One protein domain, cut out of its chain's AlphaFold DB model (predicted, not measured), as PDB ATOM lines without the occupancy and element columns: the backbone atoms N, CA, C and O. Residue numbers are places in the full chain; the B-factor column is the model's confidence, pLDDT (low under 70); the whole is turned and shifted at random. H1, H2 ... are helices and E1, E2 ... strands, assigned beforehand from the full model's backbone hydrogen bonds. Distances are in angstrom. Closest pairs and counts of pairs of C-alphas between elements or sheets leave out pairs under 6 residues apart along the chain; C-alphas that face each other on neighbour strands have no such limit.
ATOM      1  N   PRO A  62     205.073 236.381 132.197       76.56
ATOM      2  CA  PRO A  62     204.166 235.815 133.190       76.56
ATOM      3  C   PRO A  62     203.980 234.295 133.051       76.56
ATOM      4  O   PRO A  62     203.427 233.683 133.963       76.56
ATOM      5  N   TRP A  63     204.396 233.675 131.940       80.50
ATOM      6  CA  TRP A  63     204.216 232.235 131.703       80.50
ATOM      7  C   TRP A  63     205.419 231.395 132.095       80.50
ATOM      8  O   TRP A  63     205.313 230.177 132.248       80.50
ATOM      9  N   LYS A  64     206.568 232.027 132.291       74.50
ATOM     10  CA  LYS A  64     207.785 231.299 132.594       74.50
ATOM     11  C   LYS A  64     207.814 230.906 134.074       74.50
ATOM     12  O   LYS A  64     207.971 231.743 134.962       74.50
ATOM     13  N   GLU A  65     207.641 229.611 134.323       68.69
ATOM     14  CA  GLU A  65     207.681 229.021 135.661       68.69
ATOM     15  C   GLU A  65     209.116 228.864 136.189       68.69
ATOM     16  O   GLU A  65     210.111 229.072 135.487       68.69
ATOM     17  N   HIS A  66     209.234 228.454 137.455       70.38
ATOM     18  CA  HIS A  66     210.511 228.021 137.999       70.38
ATOM     19  C   HIS A  66     211.041 226.804 137.245       70.38
ATOM     20  O   HIS A  66     210.431 225.735 137.196       70.38
ATOM     21  N   GLU A  67     212.236 226.963 136.697       73.00
ATOM     22  CA  GLU A  67     212.928 225.872 136.045       73.00
ATOM     23  C   GLU A  67     213.410 224.847 137.089       73.00
ATOM     24  O   GLU A  67     214.209 225.166 137.973       73.00
ATOM     25  N   THR A  68     212.892 223.620 137.000       80.81
ATOM     26  CA  THR A  68     213.290 222.472 137.828       80.81
ATOM     27  C   THR A  68     214.329 221.624 137.098       80.81
ATOM     28  O   THR A  68     214.513 221.748 135.886       80.81
ATOM     29  N   GLU A  69     214.988 220.710 137.810       82.31
ATOM     30  CA  GLU A  69     215.887 219.732 137.186       82.31
ATOM     31  C   GLU A  69     215.159 218.877 136.133       82.31
ATOM     32  O   GLU A  69     215.699 218.626 135.058       82.31
ATOM     33  N   TRP A  70     213.891 218.525 136.379       86.50
ATOM     34  CA  TRP A  70     213.044 217.839 135.399       86.50
ATOM     35  C   TRP A  70     212.869 218.670 134.117       86.50
ATOM     36  O   TRP A  70     213.100 218.149 133.026       86.50
ATOM     37  N   HIS A  71     212.557 219.968 134.235       83.88
ATOM     38  CA  HIS A  71     212.462 220.875 133.082       83.88
ATOM     39  C   HIS A  71     213.794 220.979 132.320       83.88
ATOM     40  O   HIS A  71     213.808 220.877 131.092       83.88
ATOM     41  N   ARG A  72     214.930 221.121 133.022       82.25
ATOM     42  CA  ARG A  72     216.258 221.207 132.382       82.25
ATOM     43  C   ARG A  72     216.641 219.937 131.647       82.25
ATOM     44  O   ARG A  72     217.074 220.016 130.501       82.25
ATOM     45  N   ASN A  73     216.462 218.786 132.288       89.00
ATOM     46  CA  ASN A  73     216.806 217.492 131.709       89.00
ATOM     47  C   ASN A  73     215.974 217.198 130.458       89.00
ATOM     48  O   ASN A  73     216.474 216.569 129.528       89.00
ATOM     49  N   TRP A  74     214.728 217.674 130.402       91.06
ATOM     50  CA  TRP A  74     213.919 217.596 129.189       91.06
ATOM     51  C   TRP A  74     214.393 218.549 128.092       91.06
ATOM     52  O   TRP A  74     214.599 218.097 126.967       91.06
ATOM     53  N   LYS A  75     214.645 219.826 128.403       89.06
ATOM     54  CA  LYS A  75     215.144 220.802 127.416       89.06
ATOM     55  C   LYS A  75     216.518 220.447 126.853       89.06
ATOM     56  O   LYS A  75     216.759 220.635 125.666       89.06
ATOM     57  N   ALA A  76     217.410 219.912 127.687       88.56
ATOM     58  CA  ALA A  76     218.773 219.543 127.306       88.56
ATOM     59  C   ALA A  76     218.840 218.427 126.248       88.56
ATOM     60  O   ALA A  76     219.891 218.229 125.646       88.56
ATOM     61  N   LYS A  77     217.730 217.724 125.985       91.44
ATOM     62  CA  LYS A  77     217.629 216.744 124.894       91.44
ATOM     63  C   LYS A  77     217.514 217.385 123.506       91.44
ATOM     64  O   LYS A  77     217.533 216.660 122.516       91.44
ATOM     65  N   PHE A  78     217.382 218.709 123.426       92.25
ATOM     66  CA  PHE A  78     217.198 219.458 122.182       92.25
ATOM     67  C   PHE A  78     218.384 220.398 121.902       92.25
ATOM     68  O   PHE A  78     219.043 220.836 122.851       92.25
ATOM     69  N   PRO A  79     218.655 220.757 120.631       92.75
ATOM     70  CA  PRO A  79     219.695 221.725 120.271       92.75
ATOM     71  C   PRO A  79     219.539 223.069 120.994       92.75
ATOM     72  O   PRO A  79     218.424 223.516 121.262       92.75
ATOM     73  N   ILE A  80     220.653 223.746 121.284       85.94
ATOM     74  CA  ILE A  80     220.657 224.986 122.084       85.94
ATOM     75  C   ILE A  80     219.862 226.135 121.443       85.94
ATOM     76  O   ILE A  80     219.241 226.939 122.147       85.94
ATOM     77  N   ASP A  81     219.833 226.163 120.110       88.94
ATOM     78  CA  ASP A  81     219.115 227.160 119.310       88.94
ATOM     79  C   ASP A  81     217.596 226.984 119.381       88.94
ATOM     80  O   ASP A  81     216.852 227.921 119.110       88.94
ATOM     81  N   TRP A  82     217.127 225.798 119.776       93.06
ATOM     82  CA  TRP A  82     215.703 225.495 119.923       93.06
ATOM     83  C   TRP A  82     215.189 225.801 121.325       93.06
ATOM     84  O   TRP A  82     213.986 225.935 121.519       93.06
ATOM     85  N   GLN A  83     216.077 225.898 122.313       91.38
ATOM     86  CA  GLN A  83     215.703 226.107 123.709       91.38
ATOM     87  C   GLN A  83     215.401 227.580 123.990       91.38
ATOM     88  O   GLN A  83     216.158 228.446 123.570       91.38
ATOM     89  N   GLU A  84     214.378 227.882 124.788       86.75
ATOM     90  CA  GLU A  84     214.066 229.253 125.239       86.75
ATOM     91  C   GLU A  84     213.954 230.273 124.087       86.75
ATOM     92  O   GLU A  84     214.611 231.318 124.087       86.75
ATOM     93  N   VAL A  85     213.144 229.941 123.080       88.44
ATOM     94  CA  VAL A  85     212.945 230.769 121.882       88.44
ATOM     95  C   VAL A  85     211.801 231.748 122.112       88.44
ATOM     96  O   VAL A  85     210.727 231.375 122.579       88.44
ATOM     97  N   ILE A  86     212.019 233.018 121.768       88.75
ATOM     98  CA  ILE A  86     210.988 234.051 121.888       88.75
ATOM     99  C   ILE A  86     209.979 233.873 120.758       88.75
ATOM    100  O   ILE A  86     210.341 233.896 119.580       88.75
ATOM    101  N   ILE A  87     208.715 233.739 121.133       88.12
ATOM    102  CA  ILE A  87     207.577 233.779 120.227       88.12
ATOM    103  C   ILE A  87     206.868 235.111 120.440       88.12
ATOM    104  O   ILE A  87     206.560 235.497 121.568       88.12
ATOM    105  N   GLU A  88     206.632 235.820 119.345       87.56
ATOM    106  CA  GLU A  88     205.939 237.100 119.321       87.56
ATOM    107  C   GLU A  88     204.654 236.942 118.517       87.56
ATOM    108  O   GLU A  88     204.683 236.462 117.382       87.56
ATOM    109  N   ASN A  89     203.531 237.330 119.117       80.69
ATOM    110  CA  ASN A  89     202.228 237.300 118.474       80.69
ATOM    111  C   ASN A  89     201.497 238.614 118.768       80.69
ATOM    112  O   ASN A  89     201.126 238.887 119.910       80.69
ATOM    113  N   TYR A  90     201.316 239.438 117.733       77.19
ATOM    114  CA  TYR A  90     200.768 240.799 117.801       77.19
ATOM    115  C   TYR A  90     201.405 241.671 118.900       77.19
ATOM    116  O   TYR A  90     202.413 242.328 118.654       77.19
ATOM    117  N   TYR A  91     200.809 241.691 120.095       75.44
ATOM    118  CA  TYR A  91     201.169 242.571 121.212       75.44
ATOM    119  C   TYR A  91     201.796 241.832 122.404       75.44
ATOM    120  O   TYR A  91     202.179 242.474 123.381       75.44
ATOM    121  N   GLU A  92     201.920 240.504 122.339       83.69
ATOM    122  CA  GLU A  92     202.434 239.671 123.428       83.69
ATOM    123  C   GLU A  92     203.691 238.903 122.993       83.69
ATOM    124  O   GLU A  92     203.821 238.464 121.846       83.69
ATOM    125  N   LYS A  93     204.644 238.758 123.921       86.94
ATOM    126  CA  LYS A  93     205.898 238.022 123.719       86.94
ATOM    127  C   LYS A  93     206.092 237.045 124.865       86.94
ATOM    128  O   LYS A  93     206.125 237.471 126.019       86.94
ATOM    129  N   HIS A  94     206.297 235.780 124.530       89.31
ATOM    130  CA  HIS A  94     206.526 234.714 125.500       89.31
ATOM    131  C   HIS A  94     207.705 233.841 125.081       89.31
ATOM    132  O   HIS A  94     208.049 233.750 123.900       89.31
ATOM    133  N   ILE A  95     208.365 233.239 126.065       88.12
ATOM    134  CA  ILE A  95     209.492 232.336 125.850       88.12
ATOM    135  C   ILE A  95     208.953 230.909 125.793       88.12
ATOM    136  O   ILE A  95     208.562 230.364 126.825       88.12
ATOM    137  N   ALA A  96     209.006 230.300 124.610       90.56
ATOM    138  CA  ALA A  96     208.748 228.878 124.442       90.56
ATOM    139  C   ALA A  96     209.904 228.060 125.029       90.56
ATOM    140  O   ALA A  96     211.076 228.396 124.826       90.56
ATOM    141  N   ASP A  97     209.603 226.973 125.733       90.94
ATOM    142  CA  ASP A  97     210.632 226.093 126.285       90.94
ATOM    143  C   ASP A  97     211.467 225.433 125.183       90.94
ATOM    144  O   ASP A  97     212.699 225.458 125.280       90.94
ATOM    145  N   ILE A  98     210.814 224.926 124.130       93.50
ATOM    146  CA  ILE A  98     211.426 224.447 122.885       93.50
ATOM    147  C   ILE A  98     210.630 224.962 121.683       93.50
ATOM    148  O   ILE A  98     209.402 224.886 121.676       93.50
ATOM    149  N   LYS A  99     211.329 225.396 120.633       94.06
ATOM    150  CA  LYS A  99     210.776 225.580 119.288       94.06
ATOM    151  C   LYS A  99     211.608 224.789 118.285       94.06
ATOM    152  O   LYS A  99     212.796 225.059 118.123       94.06
ATOM    153  N   THR A 100     210.995 223.816 117.626       92.44
ATOM    154  CA  THR A 100     211.646 222.986 116.604       92.44
ATOM    155  C   THR A 100     211.854 223.758 115.297       92.44
ATOM    156  O   THR A 100     211.277 224.827 115.078       92.44
ATOM    157  N   ALA A 101     212.684 223.217 114.397       90.69
ATOM    158  CA  ALA A 101     212.967 223.843 113.100       90.69
ATOM    159  C   ALA A 101     211.727 223.989 112.193       90.69
ATOM    160  O   ALA A 101     211.682 224.911 111.382       90.69
ATOM    161  N   ASP A 102     210.727 223.115 112.341       89.56
ATOM    162  CA  ASP A 102     209.446 223.189 111.621       89.56
ATOM    163  C   ASP A 102     208.428 224.145 112.273       89.56
ATOM    164  O   ASP A 102     207.346 224.355 111.736       89.56
ATOM    165  N   GLY A 103     208.789 224.770 113.399       89.31
ATOM    166  CA  GLY A 103     207.968 225.759 114.090       89.31
ATOM    167  C   GLY A 103     207.113 225.215 115.234       89.31
ATOM    168  O   GLY A 103     206.541 226.035 115.950       89.31
ATOM    169  N   THR A 104     207.077 223.895 115.456       93.44
ATOM    170  CA  THR A 104     206.336 223.278 116.570       93.44
ATOM    171  C   THR A 104     206.895 223.729 117.922       93.44
ATOM    172  O   THR A 104     208.101 223.664 118.182       93.44
ATOM    173  N   VAL A 105     206.013 224.166 118.817       94.62
ATOM    174  CA  VAL A 105     206.381 224.541 120.189       94.62
ATOM    175  C   VAL A 105     206.222 223.339 121.118       94.62
ATOM    176  O   VAL A 105     205.211 222.648 121.070       94.62
ATOM    177  N   ILE A 106     207.192 223.078 121.993       94.75
ATOM    178  CA  ILE A 106     207.053 222.069 123.051       94.75
ATOM    179  C   ILE A 106     207.187 222.760 124.401       94.75
ATOM    180  O   ILE A 106     208.219 223.362 124.696       94.75
ATOM    181  N   GLU A 107     206.146 222.635 125.219       94.06
ATOM    182  CA  GLU A 107     206.109 223.148 126.587       94.06
ATOM    183  C   GLU A 107     206.163 221.981 127.574       94.06
ATOM    184  O   GLU A 107     205.408 221.005 127.469       94.06
ATOM    185  N   PHE A 108     207.064 222.084 128.550       91.62
ATOM    186  CA  PHE A 108     207.182 221.099 129.614       91.62
ATOM    187  C   PHE A 108     206.402 221.580 130.832       91.62
ATOM    188  O   PHE A 108     206.607 222.694 131.299       91.62
ATOM    189  N   GLN A 109     205.534 220.722 131.368       90.25
ATOM    190  CA  GLN A 109     204.725 221.057 132.535       90.25
ATOM    191  C   GLN A 109     204.963 220.063 133.671       90.25
ATOM    192  O   GLN A 109     204.508 218.917 133.632       90.25
ATOM    193  N   ASN A 110     205.671 220.518 134.706       87.62
ATOM    194  CA  ASN A 110     205.950 219.725 135.904       87.62
ATOM    195  C   ASN A 110     204.919 219.927 137.029       87.62
ATOM    196  O   ASN A 110     204.710 219.031 137.843       87.62
ATOM    197  N   SER A 111     204.308 221.111 137.103       83.81
ATOM    198  CA  SER A 111     203.364 221.494 138.160       83.81
ATOM    199  C   SER A 111     201.927 221.557 137.644       83.81
ATOM    200  O   SER A 111     201.692 221.595 136.440       83.81
ATOM    201  N   SER A 112     200.939 221.562 138.543       82.94
ATOM    202  CA  SER A 112     199.535 221.707 138.150       82.94
ATOM    203  C   SER A 112     199.313 223.033 137.422       82.94
ATOM    204  O   SER A 112     199.613 224.091 137.972       82.94
ATOM    205  N   ILE A 113     198.735 222.969 136.229       85.62
ATOM    206  CA  ILE A 113     198.343 224.124 135.422       85.62
ATOM    207  C   ILE A 113     196.818 224.143 135.293       85.62
ATOM    208  O   ILE A 113     196.176 223.093 135.245       85.62
ATOM    209  N   SER A 114     196.221 225.334 135.280       88.44
ATOM    210  CA  SER A 114     194.775 225.462 135.090       88.44
ATOM    211  C   SER A 114     194.387 225.234 133.625       88.44
ATOM    212  O   SER A 114     195.152 225.565 132.714       88.44
ATOM    213  N   ASN A 115     193.172 224.732 133.386       88.75
ATOM    214  CA  ASN A 115     192.643 224.569 132.027       88.75
ATOM    215  C   ASN A 115     192.592 225.900 131.257       88.75
ATOM    216  O   ASN A 115     192.807 225.907 130.047       88.75
ATOM    217  N   ASP A 116     192.340 227.020 131.940       90.56
ATOM    218  CA  ASP A 116     192.314 228.343 131.309       90.56
ATOM    219  C   ASP A 116     193.710 228.755 130.832       90.56
ATOM    220  O   ASP A 116     193.868 229.229 129.711       90.56
ATOM    221  N   THR A 117     194.748 228.500 131.637       88.12
ATOM    222  CA  THR A 117     196.140 228.760 131.237       88.12
ATOM    223  C   THR A 117     196.565 227.872 130.065       88.12
ATOM    224  O   THR A 117     197.221 228.374 129.154       88.12
ATOM    225  N   ILE A 118     196.164 226.592 130.052       90.44
ATOM    226  CA  ILE A 118     196.401 225.691 128.910       90.44
ATOM    227  C   ILE A 118     195.784 226.286 127.640       90.44
ATOM    228  O   ILE A 118     196.496 226.487 126.663       90.44
ATOM    229  N   ARG A 119     194.495 226.657 127.671       91.88
ATOM    230  CA  ARG A 119     193.787 227.225 126.509       91.88
ATOM    231  C   ARG A 119     194.425 228.517 126.004       91.88
ATOM    232  O   ARG A 119     194.536 228.710 124.797       91.88
ATOM    233  N   VAL A 120     194.831 229.404 126.915       91.00
ATOM    234  CA  VAL A 120     195.501 230.665 126.558       91.00
ATOM    235  C   VAL A 120     196.828 230.386 125.846       91.00
ATOM    236  O   VAL A 120     197.086 230.977 124.798       91.00
ATOM    237  N   ARG A 121     197.632 229.446 126.359       92.00
ATOM    238  CA  ARG A 121     198.909 229.060 125.742       92.00
ATOM    239  C   ARG A 121     198.726 228.344 124.407       92.00
ATOM    240  O   ARG A 121     199.403 228.704 123.452       92.00
ATOM    241  N   GLU A 122     197.784 227.409 124.306       92.69
ATOM    242  CA  GLU A 122     197.450 226.720 123.049       92.69
ATOM    243  C   GLU A 122     196.970 227.702 121.977       92.69
ATOM    244  O   GLU A 122     197.373 227.620 120.821       92.69
ATOM    245  N   ASN A 123     196.165 228.700 122.352       91.19
ATOM    246  CA  ASN A 123     195.740 229.732 121.413       91.19
ATOM    247  C   ASN A 123     196.891 230.663 120.988       91.19
ATOM    248  O   ASN A 123     196.886 231.141 119.853       91.19
ATOM    249  N   PHE A 124     197.860 230.925 121.870       91.81
ATOM    250  CA  PHE A 124     199.020 231.761 121.559       91.81
ATOM    251  C   PHE A 124     200.054 231.035 120.690       91.81
ATOM    252  O   PHE A 124     200.446 231.575 119.656       91.81
ATOM    253  N   TYR A 125     200.473 229.827 121.085       90.62
ATOM    254  CA  TYR A 125     201.506 229.047 120.395       90.62
ATOM    255  C   TYR A 125     200.984 228.264 119.185       90.62
ATOM    256  O   TYR A 125     201.772 227.954 118.296       90.62
ATOM    257  N   ARG A 126     199.671 227.999 119.111       88.81
ATOM    258  CA  ARG A 126     199.010 227.216 118.055       88.81
ATOM    259  C   ARG A 126     199.504 225.771 118.013       88.81
ATOM    260  O   ARG A 126     199.040 224.956 118.806       88.81
ATOM    261  N   ASP A 127     200.428 225.466 117.109       88.69
ATOM    262  CA  ASP A 127     200.966 224.126 116.907       88.69
ATOM    263  C   ASP A 127     201.955 223.808 118.029       88.69
ATOM    264  O   ASP A 127     203.161 224.062 117.936       88.69
ATOM    265  N   MET A 128     201.411 223.291 119.134       92.44
ATOM    266  CA  MET A 128     202.184 222.973 120.323       92.44
ATOM    267  C   MET A 128     201.942 221.566 120.862       92.44
ATOM    268  O   MET A 128     200.853 221.003 120.765       92.44
ATOM    269  N   ILE A 129     202.979 221.019 121.491       94.50
ATOM    270  CA  ILE A 129     202.962 219.740 122.187       94.50
ATOM    271  C   ILE A 129     203.194 219.999 123.672       94.50
ATOM    272  O   ILE A 129     204.191 220.599 124.075       94.50
ATOM    273  N   TRP A 130     202.290 219.479 124.495       93.62
ATOM    274  CA  TRP A 130     202.487 219.414 125.935       93.62
ATOM    275  C   TRP A 130     203.214 218.135 126.323       93.62
ATOM    276  O   TRP A 130     202.771 217.028 126.009       93.62
ATOM    277  N   VAL A 131     204.288 218.277 127.091       92.50
ATOM    278  CA  VAL A 131     204.907 217.160 127.805       92.50
ATOM    279  C   VAL A 131     204.634 217.362 129.288       92.50
ATOM    280  O   VAL A 131     205.245 218.207 129.939       92.50
ATOM    281  N   VAL A 132     203.681 216.595 129.819       90.00
ATOM    282  CA  VAL A 132     203.208 216.735 131.203       90.00
ATOM    283  C   VAL A 132     203.823 215.656 132.086       90.00
ATOM    284  O   VAL A 132     203.783 214.467 131.757       90.00
ATOM    285  N   ASN A 133     204.351 216.049 133.244       90.06
ATOM    286  CA  ASN A 133     204.798 215.098 134.250       90.06
ATOM    287  C   ASN A 133     203.600 214.410 134.926       90.06
ATOM    288  O   ASN A 133     203.047 214.904 135.906       90.06
ATOM    289  N   ALA A 134     203.213 213.241 134.415       88.25
ATOM    290  CA  ALA A 134     202.065 212.494 134.920       88.25
ATOM    291  C   ALA A 134     202.350 211.617 136.153       88.25
ATOM    292  O   ALA A 134     201.453 210.903 136.599       88.25
ATOM    293  N   ILE A 135     203.565 211.626 136.720       87.38
ATOM    294  CA  ILE A 135     203.965 210.701 137.802       87.38
ATOM    295  C   ILE A 135     202.982 210.718 138.981       87.38
ATOM    296  O   ILE A 135     202.687 209.661 139.535       87.38
ATOM    297  N   THR A 136     202.447 211.888 139.333       83.81
ATOM    298  CA  THR A 136     201.549 212.070 140.484       83.81
ATOM    299  C   THR A 136     200.096 211.673 140.220       83.81
ATOM    300  O   THR A 136     199.333 211.544 141.171       83.81
ATOM    301  N   PHE A 137     199.689 211.475 138.959       84.38
ATOM    302  CA  PHE A 137     198.291 211.200 138.596       84.38
ATOM    303  C   PHE A 137     198.112 210.109 137.533       84.38
ATOM    304  O   PHE A 137     197.000 209.895 137.054       84.38
ATOM    305  N   LYS A 138     199.172 209.377 137.173       84.94
ATOM    306  CA  LYS A 138     199.124 208.303 136.168       84.94
ATOM    307  C   LYS A 138     198.095 207.214 136.491       84.94
ATOM    308  O   LYS A 138     197.508 206.635 135.582       84.94
ATOM    309  N   ASP A 139     197.840 206.963 137.771       85.06
ATOM    310  CA  ASP A 139     196.902 205.927 138.207       85.06
ATOM    311  C   ASP A 139     195.434 206.374 138.059       85.06
ATOM    312  O   ASP A 139     194.520 205.554 138.128       85.06
ATOM    313  N   ASN A 140     195.193 207.656 137.752       85.69
ATOM    314  CA  ASN A 140     193.866 208.171 137.416       85.69
ATOM    315  C   ASN A 140     193.453 207.843 135.968       85.69
ATOM    316  O   ASN A 140     192.290 208.034 135.603       85.69
ATOM    317  N   PHE A 141     194.367 207.342 135.127       81.25
ATOM    318  CA  PHE A 141     194.031 206.933 133.764       81.25
ATOM    319  C   PHE A 141     193.285 205.592 133.761       81.25
ATOM    320  O   PHE A 141     193.860 204.532 134.008       81.25
TER     321      PHE A 141
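Overview. This is residues 62 to 141 of the 418 residues of an uncharacterized protein of Flavobacterium baculatum (UniProt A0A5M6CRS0). A strongly twisted sheet of four strands curls round one helix, H2, while a shorter helix, H1, packs on another part of the sheet, mostly at E3 and E2. The tip of the hairpin E1 and E2 and the last printed residues, 133 to 141, lie at opposite ends of the longest axis. The printed part has 80 residues, with two named helices and four named strands in the order H1, E1, E2, E3, H2, E4; the class is mixed, helices and strands. The sheet's order is E1, E2, E3, E4, and it is mixed, with E3 and E4 parallel and the other neighbours antiparallel. The whole is compact, with a radius of gyration of the C-alphas of 12.8 A and spans of 39 by 28 by 23 A.

Along the chain. Begin at Pro 62 and go on to C-alpha 69 at (215.887, 219.732, 137.186), where H1 begins; it covers residues 69 to 75. E1 follows at residues 83 to 89 and is 18.3 A long. E2, residues 92 to 99, measures 16.9 A and bends by 74 degrees at residue 96. Look next for E3 at residues 105 to 109, 12.9 A long. H2, residues 115 to 125, begins at C-alpha 115 at (192.643, 224.569, 132.027) and is 15.3 A long. E4, residues 128 to 132, is 12.6 A long and ends at C-alpha 132 at (203.208, 216.735, 131.203).

Arrangement. Start in the sheet with E1, E2 and E3, a meander, each strand the antiparallel neighbour of the one before. In the hairpin E1 and E2, find N 87 and O 94 at 2.8 A. The pairing of E2 is staggered: residues 92 to 98 pair with E1 and residues 98 to 99 with E3. In the hairpin E2 and E3, N 106 and O 98 are 2.9 A apart. E3 and E4 are parallel at 19 degrees, with N 129 and O 105 at 2.8 A. E3, H2 and E4 form a strand-helix-strand unit, two parallel neighbour strands with a helix between, and its crossover is right-handed. H2 is on the sheet; its closest C-alphas to E3 are those of Tyr 125 and Val 105, 6.6 A apart. H2 and E2 are near each other. H1 is on the sheet too, at a height over the sheet of 8.1 A, with the C-alphas of His 71 and Phe 108 in E3 its closest to that strand, 6.3 A apart. H1 and H2 are apart. In both helices every O i to N i+4 pair is within hydrogen-bond range.

Size, cuts and confidence. The two C-alphas farthest apart are those of Tyr 91 and Asp 139, 40.6 A. The printed part has no cut. The link from H1 to E1 is short, the other four links between named elements are tight, and no link is long. The mean pLDDT of the printed part is 87.5, and residue 65 alone is under 70.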